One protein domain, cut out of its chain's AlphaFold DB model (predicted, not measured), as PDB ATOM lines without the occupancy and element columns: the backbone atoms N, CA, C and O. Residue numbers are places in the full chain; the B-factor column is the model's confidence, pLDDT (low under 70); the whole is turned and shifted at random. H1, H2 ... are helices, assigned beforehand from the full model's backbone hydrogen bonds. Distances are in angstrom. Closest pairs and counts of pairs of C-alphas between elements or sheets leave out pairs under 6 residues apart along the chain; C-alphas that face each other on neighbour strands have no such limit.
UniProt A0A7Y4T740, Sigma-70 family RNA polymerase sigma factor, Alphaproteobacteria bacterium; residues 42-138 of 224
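This is residues 42 to 138 of the 224 residues of the protein "Sigma-70 family RNA polymerase sigma factor" of Alphaproteobacteria bacterium (UniProt A0A7Y4T740). Helices H2, H3 and H4 cross steeply as a compact body, with H1 packed at one end and residues 131 to 138 sticking out at the other. The printed part has 97 residues, class all helix, with four named helices, H1 to H4. It is only just compact, close to loose, with radius of gyration of the C-alphas 14.7 A and spans of 50 by 23 by 21 A.

H1, residues 43 to 55, touches residues 60 to 65 of H2, residues 59 to 77, closest at C-alphas 50 and 61, 4.9 A. H3, residues 84 to 104, touches H2 at a steep tilt of 46 degrees, opposite ways, closest at C-alphas 87 and 77, 5.5 A. H4, residues 111 to 137, touches H3 at a steep tilt of 47 degrees, closest at C-alphas 119 and 94, 5.5 A. O i to N i+4 pairs are within hydrogen-bond range throughout H1 and H4, 14 of 15 in H2 and 15 of 17 in H3.

H1 begins at C-alpha 43 (-86.582, -36.040, -25.627); H4, 39.3 A long, ends at C-alpha 137 (-59.804, -20.766, 4.808). H2 measures 25.9 A, H3 30.2 A.

The printed part has no cut. Residues 42 to 43 and 133 to 138 have pLDDT under 70.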
ATOM      1  N   ALA A  42     -89.337 -36.391 -29.459       57.78
ATOM      2  CA  ALA A  42     -89.030 -35.314 -28.535       57.78
ATOM      3  C   ALA A  42     -88.438 -35.917 -27.245       57.78
ATOM      4  O   ALA A  42     -89.083 -36.778 -26.635       57.78
ATOM      5  N   PRO A  43     -87.249 -35.477 -26.800       63.66
ATOM      6  CA  PRO A  43     -86.582 -36.040 -25.627       63.66
ATOM      7  C   PRO A  43     -87.458 -36.102 -24.367       63.66
ATOM      8  O   PRO A  43     -87.333 -37.022 -23.554       63.66
ATOM      9  N   SER A  44     -88.438 -35.202 -24.284       71.38
ATOM     10  CA  SER A  44     -89.426 -35.147 -23.213       71.38
ATOM     11  C   SER A  44     -90.387 -36.323 -23.222       71.38
ATOM     12  O   SER A  44     -90.647 -36.903 -22.169       71.38
ATOM     13  N   ALA A  45     -90.871 -36.740 -24.392       80.62
ATOM     14  CA  ALA A  45     -91.730 -37.912 -24.536       80.62
ATOM     15  C   ALA A  45     -90.966 -39.202 -24.206       80.62
ATOM     16  O   ALA A  45     -91.496 -40.102 -23.546       80.62
ATOM     17  N   ARG A  46     -89.691 -39.265 -24.602       87.94
ATOM     18  CA  ARG A  46     -88.808 -40.387 -24.286       87.94
ATOM     19  C   ARG A  46     -88.577 -40.525 -22.783       87.94
ATOM     20  O   ARG A  46     -88.805 -41.601 -22.226       87.94
ATOM     21  N   TRP A  47     -88.153 -39.454 -22.112       90.88
ATOM     22  CA  TRP A  47     -87.882 -39.483 -20.670       90.88
ATOM     23  C   TRP A  47     -89.133 -39.770 -19.852       90.88
ATOM     24  O   TRP A  47     -89.053 -40.523 -18.880       90.88
ATOM     25  N   GLN A  48     -90.287 -39.239 -20.265       91.19
ATOM     26  CA  GLN A  48     -91.577 -39.578 -19.661       91.19
ATOM     27  C   GLN A  48     -91.806 -41.090 -19.680       91.19
ATOM     28  O   GLN A  48     -92.040 -41.683 -18.628       91.19
ATOM     29  N   ARG A  49     -91.657 -41.743 -20.842       92.00
ATOM     30  CA  ARG A  49     -91.843 -43.198 -20.936       92.00
ATOM     31  C   ARG A  49     -90.836 -43.985 -20.110       92.00
ATOM     32  O   ARG A  49     -91.232 -44.947 -19.454       92.00
ATOM     33  N   LEU A  50     -89.564 -43.585 -20.112       93.31
ATOM     34  CA  LEU A  50     -88.540 -44.244 -19.299       93.31
ATOM     35  C   LEU A  50     -88.862 -44.141 -17.802       93.31
ATOM     36  O   LEU A  50     -88.740 -45.133 -17.085       93.31
ATOM     37  N   MET A  51     -89.319 -42.976 -17.336       92.50
ATOM     38  CA  MET A  51     -89.703 -42.759 -15.938       92.50
ATOM     39  C   MET A  51     -90.979 -43.510 -15.550       92.50
ATOM     40  O   MET A  51     -91.023 -44.101 -14.472       92.50
ATOM     41  N   THR A  52     -91.988 -43.556 -16.422       92.56
ATOM     42  CA  THR A  52     -93.198 -44.359 -16.188       92.56
ATOM     43  C   THR A  52     -92.857 -45.848 -16.085       92.56
ATOM     44  O   THR A  52     -93.274 -46.504 -15.134       92.56
ATOM     45  N   ALA A  53     -92.037 -46.378 -16.998       91.50
ATOM     46  CA  ALA A  53     -91.582 -47.767 -16.929       91.50
ATOM     47  C   ALA A  53     -90.737 -48.035 -15.667       91.50
ATOM     48  O   ALA A  53     -90.916 -49.058 -14.997       91.50
ATOM     49  N   ALA A  54     -89.872 -47.092 -15.281       90.44
ATOM     50  CA  ALA A  54     -89.070 -47.182 -14.063       90.44
ATOM     51  C   ALA A  54     -89.929 -47.272 -12.789       90.44
ATOM     52  O   ALA A  54     -89.627 -48.093 -11.923       90.44
ATOM     53  N   GLN A  55     -91.015 -46.495 -12.686       88.25
ATOM     54  CA  GLN A  55     -91.965 -46.572 -11.562       88.25
ATOM     55  C   GLN A  55     -92.687 -47.928 -11.494       88.25
ATOM     56  O   GLN A  55     -93.026 -48.396 -10.411       88.25
ATOM     57  N   THR A  56     -92.851 -48.612 -12.631       90.19
ATOM     58  CA  THR A  56     -93.379 -49.989 -12.679       90.19
ATOM     59  C   THR A  56     -92.326 -51.078 -12.417       90.19
ATOM     60  O   THR A  56     -92.642 -52.265 -12.473       90.19
ATOM     61  N   GLY A  57     -91.079 -50.702 -12.103       88.19
ATOM     62  CA  GLY A  57     -89.995 -51.622 -11.741       88.19
ATOM     63  C   GLY A  57     -88.998 -51.947 -12.860       88.19
ATOM     64  O   GLY A  57     -88.103 -52.771 -12.649       88.19
ATOM     65  N   ASP A  58     -89.094 -51.306 -14.033       94.25
ATOM     66  CA  ASP A  58     -88.142 -51.520 -15.126       94.25
ATOM     67  C   ASP A  58     -86.787 -50.851 -14.835       94.25
ATOM     68  O   ASP A  58     -86.554 -49.658 -15.058       94.25
ATOM     69  N   LYS A  59     -85.844 -51.670 -14.363       90.56
ATOM     70  CA  LYS A  59     -84.473 -51.245 -14.050       90.56
ATOM     71  C   LYS A  59     -83.684 -50.800 -15.284       90.56
ATOM     72  O   LYS A  59     -82.788 -49.969 -15.146       90.56
ATOM     73  N   ARG A  60     -83.973 -51.344 -16.472       92.88
ATOM     74  CA  ARG A  60     -83.265 -50.983 -17.713       92.88
ATOM     75  C   ARG A  60     -83.720 -49.618 -18.202       92.88
ATOM     76  O   ARG A  60     -82.873 -48.792 -18.529       92.88
ATOM     77  N   ALA A  61     -85.027 -49.363 -18.176       91.81
ATOM     78  CA  ALA A  61     -85.575 -48.046 -18.482       91.81
ATOM     79  C   ALA A  61     -84.982 -46.974 -17.555       91.81
ATOM     80  O   ALA A  61     -84.528 -45.926 -18.017       91.81
ATOM     81  N   TYR A  62     -84.892 -47.280 -16.258       91.75
ATOM     82  CA  TYR A  62     -84.313 -46.364 -15.284       91.75
ATOM     83  C   TYR A  62     -82.815 -46.104 -15.504       91.75
ATOM     84  O   TYR A  62     -82.372 -44.958 -15.441       91.75
ATOM     85  N   ALA A  63     -82.027 -47.140 -15.808       88.88
ATOM     86  CA  ALA A  63     -80.606 -46.984 -16.118       88.88
ATOM     87  C   ALA A  63     -80.379 -46.117 -17.369       88.88
ATOM     88  O   ALA A  63     -79.512 -45.241 -17.359       88.88
ATOM     89  N   SER A  64     -81.185 -46.315 -18.417       91.50
ATOM     90  CA  SER A  64     -81.154 -45.481 -19.625       91.50
ATOM     91  C   SER A  64     -81.493 -44.025 -19.310       91.50
ATOM     92  O   SER A  64     -80.746 -43.130 -19.702       91.50
ATOM     93  N   PHE A  65     -82.546 -43.787 -18.522       93.31
ATOM     94  CA  PHE A  65     -82.903 -42.443 -18.068       93.31
ATOM     95  C   PHE A  65     -81.755 -41.771 -17.307       93.31
ATOM     96  O   PHE A  65     -81.395 -40.643 -17.625       93.31
ATOM     97  N   LEU A  66     -81.140 -42.452 -16.332       90.12
ATOM     98  CA  LEU A  66     -80.043 -41.869 -15.552       90.12
ATOM     99  C   LEU A  66     -78.830 -41.523 -16.423       90.12
ATOM    100  O   LEU A  66     -78.194 -40.495 -16.191       90.12
ATOM    101  N   LYS A  67     -78.521 -42.346 -17.432       90.38
ATOM    102  CA  LYS A  67     -77.431 -42.081 -18.380       90.38
ATOM    103  C   LYS A  67     -77.688 -40.803 -19.183       90.38
ATOM    104  O   LYS A  67     -76.801 -39.958 -19.281       90.38
ATOM    105  N   GLU A  68     -78.895 -40.651 -19.720       91.38
ATOM    106  CA  GLU A  68     -79.294 -39.468 -20.492       91.38
ATOM    107  C   GLU A  68     -79.378 -38.220 -19.590       91.38
ATOM    108  O   GLU A  68     -78.835 -37.161 -19.917       91.38
ATOM    109  N   ALA A  69     -79.957 -38.361 -18.394       89.38
ATOM    110  CA  ALA A  69     -80.043 -37.292 -17.406       89.38
ATOM    111  C   ALA A  69     -78.659 -36.802 -16.965       89.38
ATOM    112  O   ALA A  69     -78.465 -35.599 -16.811       89.38
ATOM    113  N   ALA A  70     -77.673 -37.690 -16.810       91.38
ATOM    114  CA  ALA A  70     -76.315 -37.307 -16.426       91.38
ATOM    115  C   ALA A  70     -75.683 -36.317 -17.418       91.38
ATOM    116  O   ALA A  70     -75.038 -35.353 -17.001       91.38
ATOM    117  N   ALA A  71     -75.875 -36.522 -18.727       89.00
ATOM    118  CA  ALA A  71     -75.383 -35.602 -19.752       89.00
ATOM    119  C   ALA A  71     -76.059 -34.228 -19.638       89.00
ATOM    120  O   ALA A  71     -75.378 -33.204 -19.574       89.00
ATOM    121  N   PHE A  72     -77.385 -34.209 -19.507       87.56
ATOM    122  CA  PHE A  72     -78.165 -32.984 -19.338       87.56
ATOM    123  C   PHE A  72     -77.787 -32.204 -18.065       87.56
ATOM    124  O   PHE A  72     -77.545 -30.995 -18.112       87.56
ATOM    125  N   ILE A  73     -77.655 -32.895 -16.929       89.31
ATOM    126  CA  ILE A  73     -77.249 -32.301 -15.647       89.31
ATOM    127  C   ILE A  73     -75.853 -31.687 -15.763       89.31
ATOM    128  O   ILE A  73     -75.623 -30.585 -15.267       89.31
ATOM    129  N   ARG A  74     -74.927 -32.356 -16.459       91.25
ATOM    130  CA  ARG A  74     -73.562 -31.860 -16.670       91.25
ATOM    131  C   ARG A  74     -73.542 -30.541 -17.444       91.25
ATOM    132  O   ARG A  74     -72.758 -29.657 -17.102       91.25
ATOM    133  N   VAL A  75     -74.415 -30.371 -18.440       84.75
ATOM    134  CA  VAL A  75     -74.557 -29.095 -19.165       84.75
ATOM    135  C   VAL A  75     -75.052 -27.985 -18.235       84.75
ATOM    136  O   VAL A  75     -74.541 -26.867 -18.286       84.75
ATOM    137  N   ILE A  76     -76.002 -28.286 -17.347       80.44
ATOM    138  CA  ILE A  76     -76.489 -27.323 -16.348       80.44
ATOM    139  C   ILE A  76     -75.375 -26.961 -15.357       80.44
ATOM    140  O   ILE A  76     -75.121 -25.781 -15.131       80.44
ATOM    141  N   ALA A  77     -74.678 -27.953 -14.801       82.62
ATOM    142  CA  ALA A  77     -73.627 -27.758 -13.804       82.62
ATOM    143  C   ALA A  77     -72.455 -26.906 -14.328       82.62
ATOM    144  O   ALA A  77     -71.923 -26.076 -13.590       82.62
ATOM    145  N   ARG A  78     -72.109 -27.026 -15.619       87.38
ATOM    146  CA  ARG A  78     -71.089 -26.193 -16.288       87.38
ATOM    147  C   ARG A  78     -71.397 -24.695 -16.282       87.38
ATOM    148  O   ARG A  78     -70.486 -23.894 -16.462       87.38
ATOM    149  N   ARG A  79     -72.655 -24.297 -16.068       82.88
ATOM    150  CA  ARG A  79     -73.028 -22.880 -15.921       82.88
ATOM    151  C   ARG A  79     -72.611 -22.299 -14.569       82.88
ATOM    152  O   ARG A  79     -72.463 -21.089 -14.461       82.88
ATOM    153  N   TYR A  80     -72.417 -23.152 -13.563       83.25
ATOM    154  CA  TYR A  80     -72.118 -22.760 -12.181       83.25
ATOM    155  C   TYR A  80     -70.682 -23.096 -11.763       83.25
ATOM    156  O   TYR A  80     -70.141 -22.491 -10.840       83.25
ATOM    157  N   HIS A  81     -70.050 -24.062 -12.431       83.81
ATOM    158  CA  HIS A  81     -68.732 -24.564 -12.065       83.81
ATOM    159  C   HIS A  81     -67.826 -24.711 -13.285       83.81
ATOM    160  O   HIS A  81     -68.266 -25.142 -14.348       83.81
ATOM    161  N   ARG A  82     -66.538 -24.392 -13.104       84.94
ATOM    162  CA  ARG A  82     -65.489 -24.592 -14.120       84.94
ATOM    163  C   ARG A  82     -64.628 -25.831 -13.878       84.94
ATOM    164  O   ARG A  82     -64.098 -26.394 -14.825       84.94
ATOM    165  N   ASP A  83     -64.486 -26.235 -12.619       88.19
ATOM    166  CA  ASP A  83     -63.717 -27.414 -12.227       88.19
ATOM    167  C   ASP A  83     -64.486 -28.705 -12.547       88.19
ATOM    168  O   ASP A  83     -65.654 -28.846 -12.178       88.19
ATOM    169  N   ALA A  84     -63.816 -29.643 -13.220       88.69
ATOM    170  CA  ALA A  84     -64.409 -30.905 -13.649       88.69
ATOM    171  C   ALA A  84     -64.858 -31.765 -12.458       88.69
ATOM    172  O   ALA A  84     -65.931 -32.361 -12.528       88.69
ATOM    173  N   GLY A  85     -64.098 -31.769 -11.356       89.88
ATOM    174  CA  GLY A  85     -64.474 -32.494 -10.138       89.88
ATOM    175  C   GLY A  85     -65.802 -31.995  -9.568       89.88
ATOM    176  O   GLY A  85     -66.730 -32.773  -9.382       89.88
ATOM    177  N   ALA A  86     -65.948 -30.675  -9.419       86.56
ATOM    178  CA  ALA A  86     -67.199 -30.049  -8.972       86.56
ATOM    179  C   ALA A  86     -68.407 -30.421  -9.830       86.56
ATOM    180  O   ALA A  86     -69.510 -30.618  -9.322       86.56
ATOM    181  N   ILE A  87     -68.209 -30.426 -11.148       91.00
ATOM    182  CA  ILE A  87     -69.269 -30.729 -12.101       91.00
ATOM    183  C   ILE A  87     -69.731 -32.174 -11.896       91.00
ATOM    184  O   ILE A  87     -70.936 -32.417 -11.829       91.00
ATOM    185  N   GLU A  88     -68.796 -33.118 -11.763       95.00
ATOM    186  CA  GLU A  88     -69.119 -34.523 -11.506       95.00
ATOM    187  C   GLU A  88     -69.773 -34.736 -10.137       95.00
ATOM    188  O   GLU A  88     -70.729 -35.506 -10.048       95.00
ATOM    189  N   ASP A  89     -69.351 -34.011  -9.100       91.19
ATOM    190  CA  ASP A  89     -69.986 -34.063  -7.777       91.19
ATOM    191  C   ASP A  89     -71.457 -33.623  -7.851       91.19
ATOM    192  O   ASP A  89     -72.352 -34.298  -7.337       91.19
ATOM    193  N   VAL A  90     -71.740 -32.520  -8.556       88.50
ATOM    194  CA  VAL A  90     -73.116 -32.042  -8.774       88.50
ATOM    195  C   VAL A  90     -73.934 -33.058  -9.564       88.50
ATOM    196  O   VAL A  90     -75.103 -33.284  -9.234       88.50
ATOM    197  N   VAL A  91     -73.351 -33.679 -10.594       93.25
ATOM    198  CA  VAL A  91     -74.016 -34.740 -11.363       93.25
ATOM    199  C   VAL A  91     -74.383 -35.902 -10.442       93.25
ATOM    200  O   VAL A  91     -75.552 -36.288 -10.400       93.25
ATOM    201  N   GLN A  92     -73.431 -36.413  -9.660       92.44
ATOM    202  CA  GLN A  92     -73.654 -37.535  -8.748       92.44
ATOM    203  C   GLN A  92     -74.736 -37.223  -7.711       92.44
ATOM    204  O   GLN A  92     -75.703 -37.977  -7.590       92.44
ATOM    205  N   GLU A  93     -74.646 -36.086  -7.021       90.56
ATOM    206  CA  GLU A  93     -75.633 -35.706  -6.003       90.56
ATOM    207  C   GLU A  93     -77.026 -35.468  -6.589       90.56
ATOM    208  O   GLU A  93     -78.049 -35.789  -5.969       90.56
ATOM    209  N   THR A  94     -77.094 -34.948  -7.814       88.19
ATOM    210  CA  THR A  94     -78.364 -34.796  -8.525       88.19
ATOM    211  C   THR A  94     -78.968 -36.159  -8.845       88.19
ATOM    212  O   THR A  94     -80.135 -36.377  -8.528       88.19
ATOM    213  N   LEU A  95     -78.200 -37.098  -9.405       91.06
ATOM    214  CA  LEU A  95     -78.686 -38.446  -9.726       91.06
ATOM    215  C   LEU A  95     -79.120 -39.211  -8.465       91.06
ATOM    216  O   LEU A  95     -80.184 -39.833  -8.464       91.06
ATOM    217  N   LEU A  96     -78.362 -39.107  -7.366       86.75
ATOM    218  CA  LEU A  96     -78.742 -39.669  -6.064       86.75
ATOM    219  C   LEU A  96     -80.038 -39.048  -5.538       86.75
ATOM    220  O   LEU A  96     -80.912 -39.757  -5.038       86.75
ATOM    221  N   THR A  97     -80.191 -37.730  -5.674       81.69
ATOM    222  CA  THR A  97     -81.430 -37.044  -5.296       81.69
ATOM    223  C   THR A  97     -82.596 -37.554  -6.132       81.69
ATOM    224  O   THR A  97     -83.592 -37.985  -5.556       81.69
ATOM    225  N   LEU A  98     -82.461 -37.578  -7.463       85.56
ATOM    226  CA  LEU A  98     -83.479 -38.091  -8.383       85.56
ATOM    227  C   LEU A  98     -83.880 -39.520  -8.027       85.56
ATOM    228  O   LEU A  98     -85.067 -39.826  -8.013       85.56
ATOM    229  N   HIS A  99     -82.923 -40.375  -7.663       87.56
ATOM    230  CA  HIS A  99     -83.217 -41.726  -7.199       87.56
ATOM    231  C   HIS A  99     -84.110 -41.764  -5.962       87.56
ATOM    232  O   HIS A  99     -85.055 -42.554  -5.923       87.56
ATOM    233  N   ARG A 100     -83.852 -40.899  -4.977       82.31
ATOM    234  CA  ARG A 100     -84.656 -40.809  -3.747       82.31
ATOM    235  C   ARG A 100     -86.066 -40.284  -4.017       82.31
ATOM    236  O   ARG A 100     -87.002 -40.726  -3.363       82.31
ATOM    237  N   ILE A 101     -86.219 -39.360  -4.968       82.88
ATOM    238  CA  ILE A 101     -87.499 -38.686  -5.234       82.88
ATOM    239  C   ILE A 101     -88.252 -39.223  -6.459       82.88
ATOM    240  O   ILE A 101     -89.312 -38.700  -6.782       82.88
ATOM    241  N   ARG A 102     -87.755 -40.257  -7.146       86.38
ATOM    242  CA  ARG A 102     -88.342 -40.788  -8.397       86.38
ATOM    243  C   ARG A 102     -89.824 -41.173  -8.293       86.38
ATOM    244  O   ARG A 102     -90.557 -41.029  -9.263       86.38
ATOM    245  N   GLU A 103     -90.269 -41.614  -7.118       82.81
ATOM    246  CA  GLU A 103     -91.669 -41.995  -6.868       82.81
ATOM    247  C   GLU A 103     -92.602 -40.773  -6.808       82.81
ATOM    248  O   GLU A 103     -93.813 -40.903  -6.918       82.81
ATOM    249  N   THR A 104     -92.046 -39.569  -6.640       79.38
ATOM    250  CA  THR A 104     -92.807 -38.307  -6.614       79.38
ATOM    251  C   THR A 104     -93.067 -37.735  -8.005       79.38
ATOM    252  O   THR A 104     -93.780 -36.743  -8.132       79.38
ATOM    253  N   TYR A 105     -92.464 -38.316  -9.046       81.06
ATOM    254  CA  TYR A 105     -92.721 -37.897 -10.414       81.06
ATOM    255  C   TYR A 105     -94.155 -38.272 -10.816       81.06
ATOM    256  O   TYR A 105     -94.568 -39.419 -10.667       81.06
ATOM    257  N   GLU A 106     -94.903 -37.301 -11.337       80.19
ATOM    258  CA  GLU A 106     -96.261 -37.497 -11.848       80.19
ATOM    259  C   GLU A 106     -96.214 -37.836 -13.349       80.19
ATOM    260  O   GLU A 106     -95.794 -36.986 -14.147       80.19
ATOM    261  N   PRO A 107     -96.659 -39.037 -13.772       85.12
ATOM    262  CA  PRO A 107     -96.740 -39.390 -15.186       85.12
ATOM    263  C   PRO A 107     -97.562 -38.380 -15.996       85.12
ATOM    264  O   PRO A 107     -98.580 -37.867 -15.535       85.12
ATOM    265  N   GLY A 108     -97.116 -38.090 -17.221       77.06
ATOM    266  CA  GLY A 108     -97.728 -37.079 -18.092       77.06
ATOM    267  C   GLY A 108     -97.210 -35.652 -17.868       77.06
ATOM    268  O   GLY A 108     -97.561 -34.747 -18.622       77.06
ATOM    269  N   ARG A 109     -96.338 -35.427 -16.873       77.75
ATOM    270  CA  ARG A 109     -95.573 -34.175 -16.739       77.75
ATOM    271  C   ARG A 109     -94.230 -34.270 -17.478       77.75
ATOM    272  O   ARG A 109     -93.597 -35.322 -17.426       77.75
ATOM    273  N   PRO A 110     -93.720 -33.184 -18.082       77.94
ATOM    274  CA  PRO A 110     -92.357 -33.166 -18.617       77.94
ATOM    275  C   PRO A 110     -91.314 -33.468 -17.534       77.94
ATOM    276  O   PRO A 110     -91.384 -32.920 -16.431       77.94
ATOM    277  N   VAL A 111     -90.351 -34.341 -17.840       83.81
ATOM    278  CA  VAL A 111     -89.353 -34.829 -16.869       83.81
ATOM    279  C   VAL A 111     -88.176 -33.861 -16.760       83.81
ATOM    280  O   VAL A 111     -87.625 -33.654 -15.680       83.81
ATOM    281  N   GLU A 112     -87.803 -33.210 -17.855       81.31
ATOM    282  CA  GLU A 112     -86.646 -32.322 -17.934       81.31
ATOM    283  C   GLU A 112     -86.745 -31.096 -17.024       81.31
ATOM    284  O   GLU A 112     -85.757 -30.812 -16.346       81.31
ATOM    285  N   PRO A 113     -87.888 -30.381 -16.908       75.50
ATOM    286  CA  PRO A 113     -88.016 -29.285 -15.945       75.50
ATOM    287  C   PRO A 113     -87.805 -29.747 -14.505       75.50
ATOM    288  O   PRO A 113     -87.228 -29.025 -13.690       75.50
ATOM    289  N   TRP A 114     -88.269 -30.957 -14.191       81.12
ATOM    290  CA  TRP A 114     -88.125 -31.551 -12.872       81.12
ATOM    291  C   TRP A 114     -86.659 -31.905 -12.589       81.12
ATOM    292  O   TRP A 114     -86.112 -31.457 -11.582       81.12
ATOM    293  N   VAL A 115     -85.980 -32.580 -13.522       84.94
ATOM    294  CA  VAL A 115     -84.536 -32.865 -13.439       84.94
ATOM    295  C   VAL A 115     -83.715 -31.579 -13.361       84.94
ATOM    296  O   VAL A 115     -82.846 -31.449 -12.498       84.94
ATOM    297  N   GLY A 116     -84.011 -30.600 -14.216       78.44
ATOM    298  CA  GLY A 116     -83.306 -29.324 -14.280       78.44
ATOM    299  C   GLY A 116     -83.450 -28.503 -13.000       78.44
ATOM    300  O   GLY A 116     -82.480 -27.893 -12.550       78.44
ATOM    301  N   ALA A 117     -84.622 -28.535 -12.359       74.88
ATOM    302  CA  ALA A 117     -84.832 -27.889 -11.066       74.88
ATOM    303  C   ALA A 117     -83.974 -28.519  -9.958       74.88
ATOM    304  O   ALA A 117     -83.379 -27.792  -9.159       74.88
ATOM    305  N   VAL A 118     -83.874 -29.854  -9.922       78.75
ATOM    306  CA  VAL A 118     -83.021 -30.564  -8.956       78.75
ATOM    307  C   VAL A 118     -81.545 -30.271  -9.230       78.75
ATOM    308  O   VAL A 118     -80.823 -29.909  -8.303       78.75
ATOM    309  N   ALA A 119     -81.117 -30.351 -10.494       81.38
ATOM    310  CA  ALA A 119     -79.745 -30.080 -10.925       81.38
ATOM    311  C   ALA A 119     -79.289 -28.666 -10.556       81.38
ATOM    312  O   ALA A 119     -78.235 -28.483  -9.949       81.38
ATOM    313  N   LYS A 120     -80.114 -27.661 -10.870       79.81
ATOM    314  CA  LYS A 120     -79.847 -26.261 -10.528       79.81
ATOM    315  C   LYS A 120     -79.716 -26.074  -9.018       79.81
ATOM    316  O   LYS A 120     -78.769 -25.437  -8.571       79.81
ATOM    317  N   ALA A 121     -80.623 -26.658  -8.234       74.75
ATOM    318  CA  ALA A 121     -80.541 -26.580  -6.778       74.75
ATOM    319  C   ALA A 121     -79.227 -27.186  -6.250       74.75
ATOM    320  O   ALA A 121     -78.564 -26.563  -5.427       74.75
ATOM    321  N   ARG A 122     -78.807 -28.351  -6.764       83.69
ATOM    322  CA  ARG A 122     -77.535 -28.983  -6.370       83.69
ATOM    323  C   ARG A 122     -76.305 -28.181  -6.784       83.69
ATOM    324  O   ARG A 122     -75.383 -28.068  -5.982       83.69
ATOM    325  N   ALA A 123     -76.303 -27.587  -7.974       81.12
ATOM    326  CA  ALA A 123     -75.208 -26.731  -8.432       81.12
ATOM    327  C   ALA A 123     -75.038 -25.490  -7.535       81.12
ATOM    328  O   ALA A 123     -73.937 -25.172  -7.089       81.12
ATOM    329  N   ILE A 124     -76.146 -24.831  -7.187       77.81
ATOM    330  CA  ILE A 124     -76.133 -23.676  -6.280       77.81
ATOM    331  C   ILE A 124     -75.665 -24.089  -4.877       77.81
ATOM    332  O   ILE A 124     -74.818 -23.418  -4.283       77.81
ATOM    333  N   ASP A 125     -76.175 -25.202  -4.345       77.12
ATOM    334  CA  ASP A 125     -75.773 -25.706  -3.027       77.12
ATOM    335  C   ASP A 125     -74.263 -26.013  -2.977       77.12
ATOM    336  O   ASP A 125     -73.584 -25.651  -2.009       77.12
ATOM    337  N   ALA A 126     -73.717 -26.618  -4.038       81.31
ATOM    338  CA  ALA A 126     -72.290 -26.903  -4.170       81.31
ATOM    339  C   ALA A 126     -71.446 -25.622  -4.272       81.31
ATOM    340  O   ALA A 126     -70.392 -25.528  -3.631       81.31
ATOM    341  N   LEU A 127     -71.920 -24.613  -5.014       80.25
ATOM    342  CA  LEU A 127     -71.263 -23.307  -5.123       80.25
ATOM    343  C   LEU A 127     -71.161 -22.644  -3.746       80.25
ATOM    344  O   LEU A 127     -70.070 -22.274  -3.315       80.25
ATOM    345  N   ARG A 128     -72.263 -22.615  -2.993       76.38
ATOM    346  CA  ARG A 128     -72.292 -22.074  -1.625       76.38
ATOM    347  C   ARG A 128     -71.376 -22.816  -0.668       76.38
ATOM    348  O   ARG A 128     -70.706 -22.195   0.154       76.38
ATOM    349  N   ALA A 129     -71.351 -24.145  -0.742       76.94
ATOM    350  CA  ALA A 129     -70.482 -24.956   0.104       76.94
ATOM    351  C   ALA A 129     -68.995 -24.690  -0.173       76.94
ATOM    352  O   ALA A 129     -68.174 -24.833   0.732       76.94
ATOM    353  N   ARG A 130     -68.638 -24.305  -1.403       75.69
ATOM    354  CA  ARG A 130     -67.284 -23.854  -1.747       75.69
ATOM    355  C   ARG A 130     -67.004 -22.457  -1.209       75.69
ATOM    356  O   ARG A 130     -65.994 -22.296  -0.538       75.69
ATOM    357  N   THR A 131     -67.908 -21.497  -1.399       70.88
ATOM    358  CA  THR A 131     -67.748 -20.135  -0.857       70.88
ATOM    359  C   THR A 131     -67.601 -20.141   0.664       70.88
ATOM    360  O   THR A 131     -66.719 -19.476   1.190       70.88
ATOM    361  N   ARG A 132     -68.394 -20.945   1.388       70.75
ATOM    362  CA  ARG A 132     -68.255 -21.078   2.850       70.75
ATOM    363  C   ARG A 132     -66.922 -21.696   3.266       70.75
ATOM    364  O   ARG A 132     -66.345 -21.244   4.243       70.75
ATOM    365  N   ARG A 133     -66.431 -22.713   2.547       67.94
ATOM    366  CA  ARG A 133     -65.110 -23.310   2.820       67.94
ATOM    367  C   ARG A 133     -63.984 -22.311   2.557       67.94
ATOM    368  O   ARG A 133     -63.146 -22.122   3.424       67.94
ATOM    369  N   ALA A 134     -64.051 -21.589   1.439       62.28
ATOM    370  CA  ALA A 134     -63.095 -20.536   1.109       62.28
ATOM    371  C   ALA A 134     -63.117 -19.375   2.121       62.28
ATOM    372  O   ALA A 134     -62.062 -18.861   2.469       62.28
ATOM    373  N   ALA A 135     -64.289 -18.996   2.643       56.88
ATOM    374  CA  ALA A 135     -64.419 -17.966   3.678       56.88
ATOM    375  C   ALA A 135     -63.864 -18.401   5.048       56.88
ATOM    376  O   ALA A 135     -63.454 -17.558   5.836       56.88
ATOM    377  N   ILE A 136     -63.846 -19.707   5.339       57.91
ATOM    378  CA  ILE A 136     -63.220 -20.261   6.552       57.91
ATOM    379  C   ILE A 136     -61.696 -20.379   6.370       57.91
ATOM    380  O   ILE A 136     -60.952 -20.233   7.335       57.91
ATOM    381  N   GLU A 137     -61.229 -20.618   5.142       51.97
ATOM    382  CA  GLU A 137     -59.804 -20.766   4.808       51.97
ATOM    383  C   GLU A 137     -59.104 -19.433   4.481       51.97
ATOM    384  O   GLU A 137     -57.875 -19.377   4.487       51.97
ATOM    385  N   THR A 138     -59.851 -18.350   4.239       38.47
ATOM    386  CA  THR A 138     -59.284 -17.075   3.774       38.47
ATOM    387  C   THR A 138     -59.984 -15.869   4.403       38.47
ATOM    388  O   THR A 138     -61.037 -15.430   3.953       38.47
TER     389      THR A 138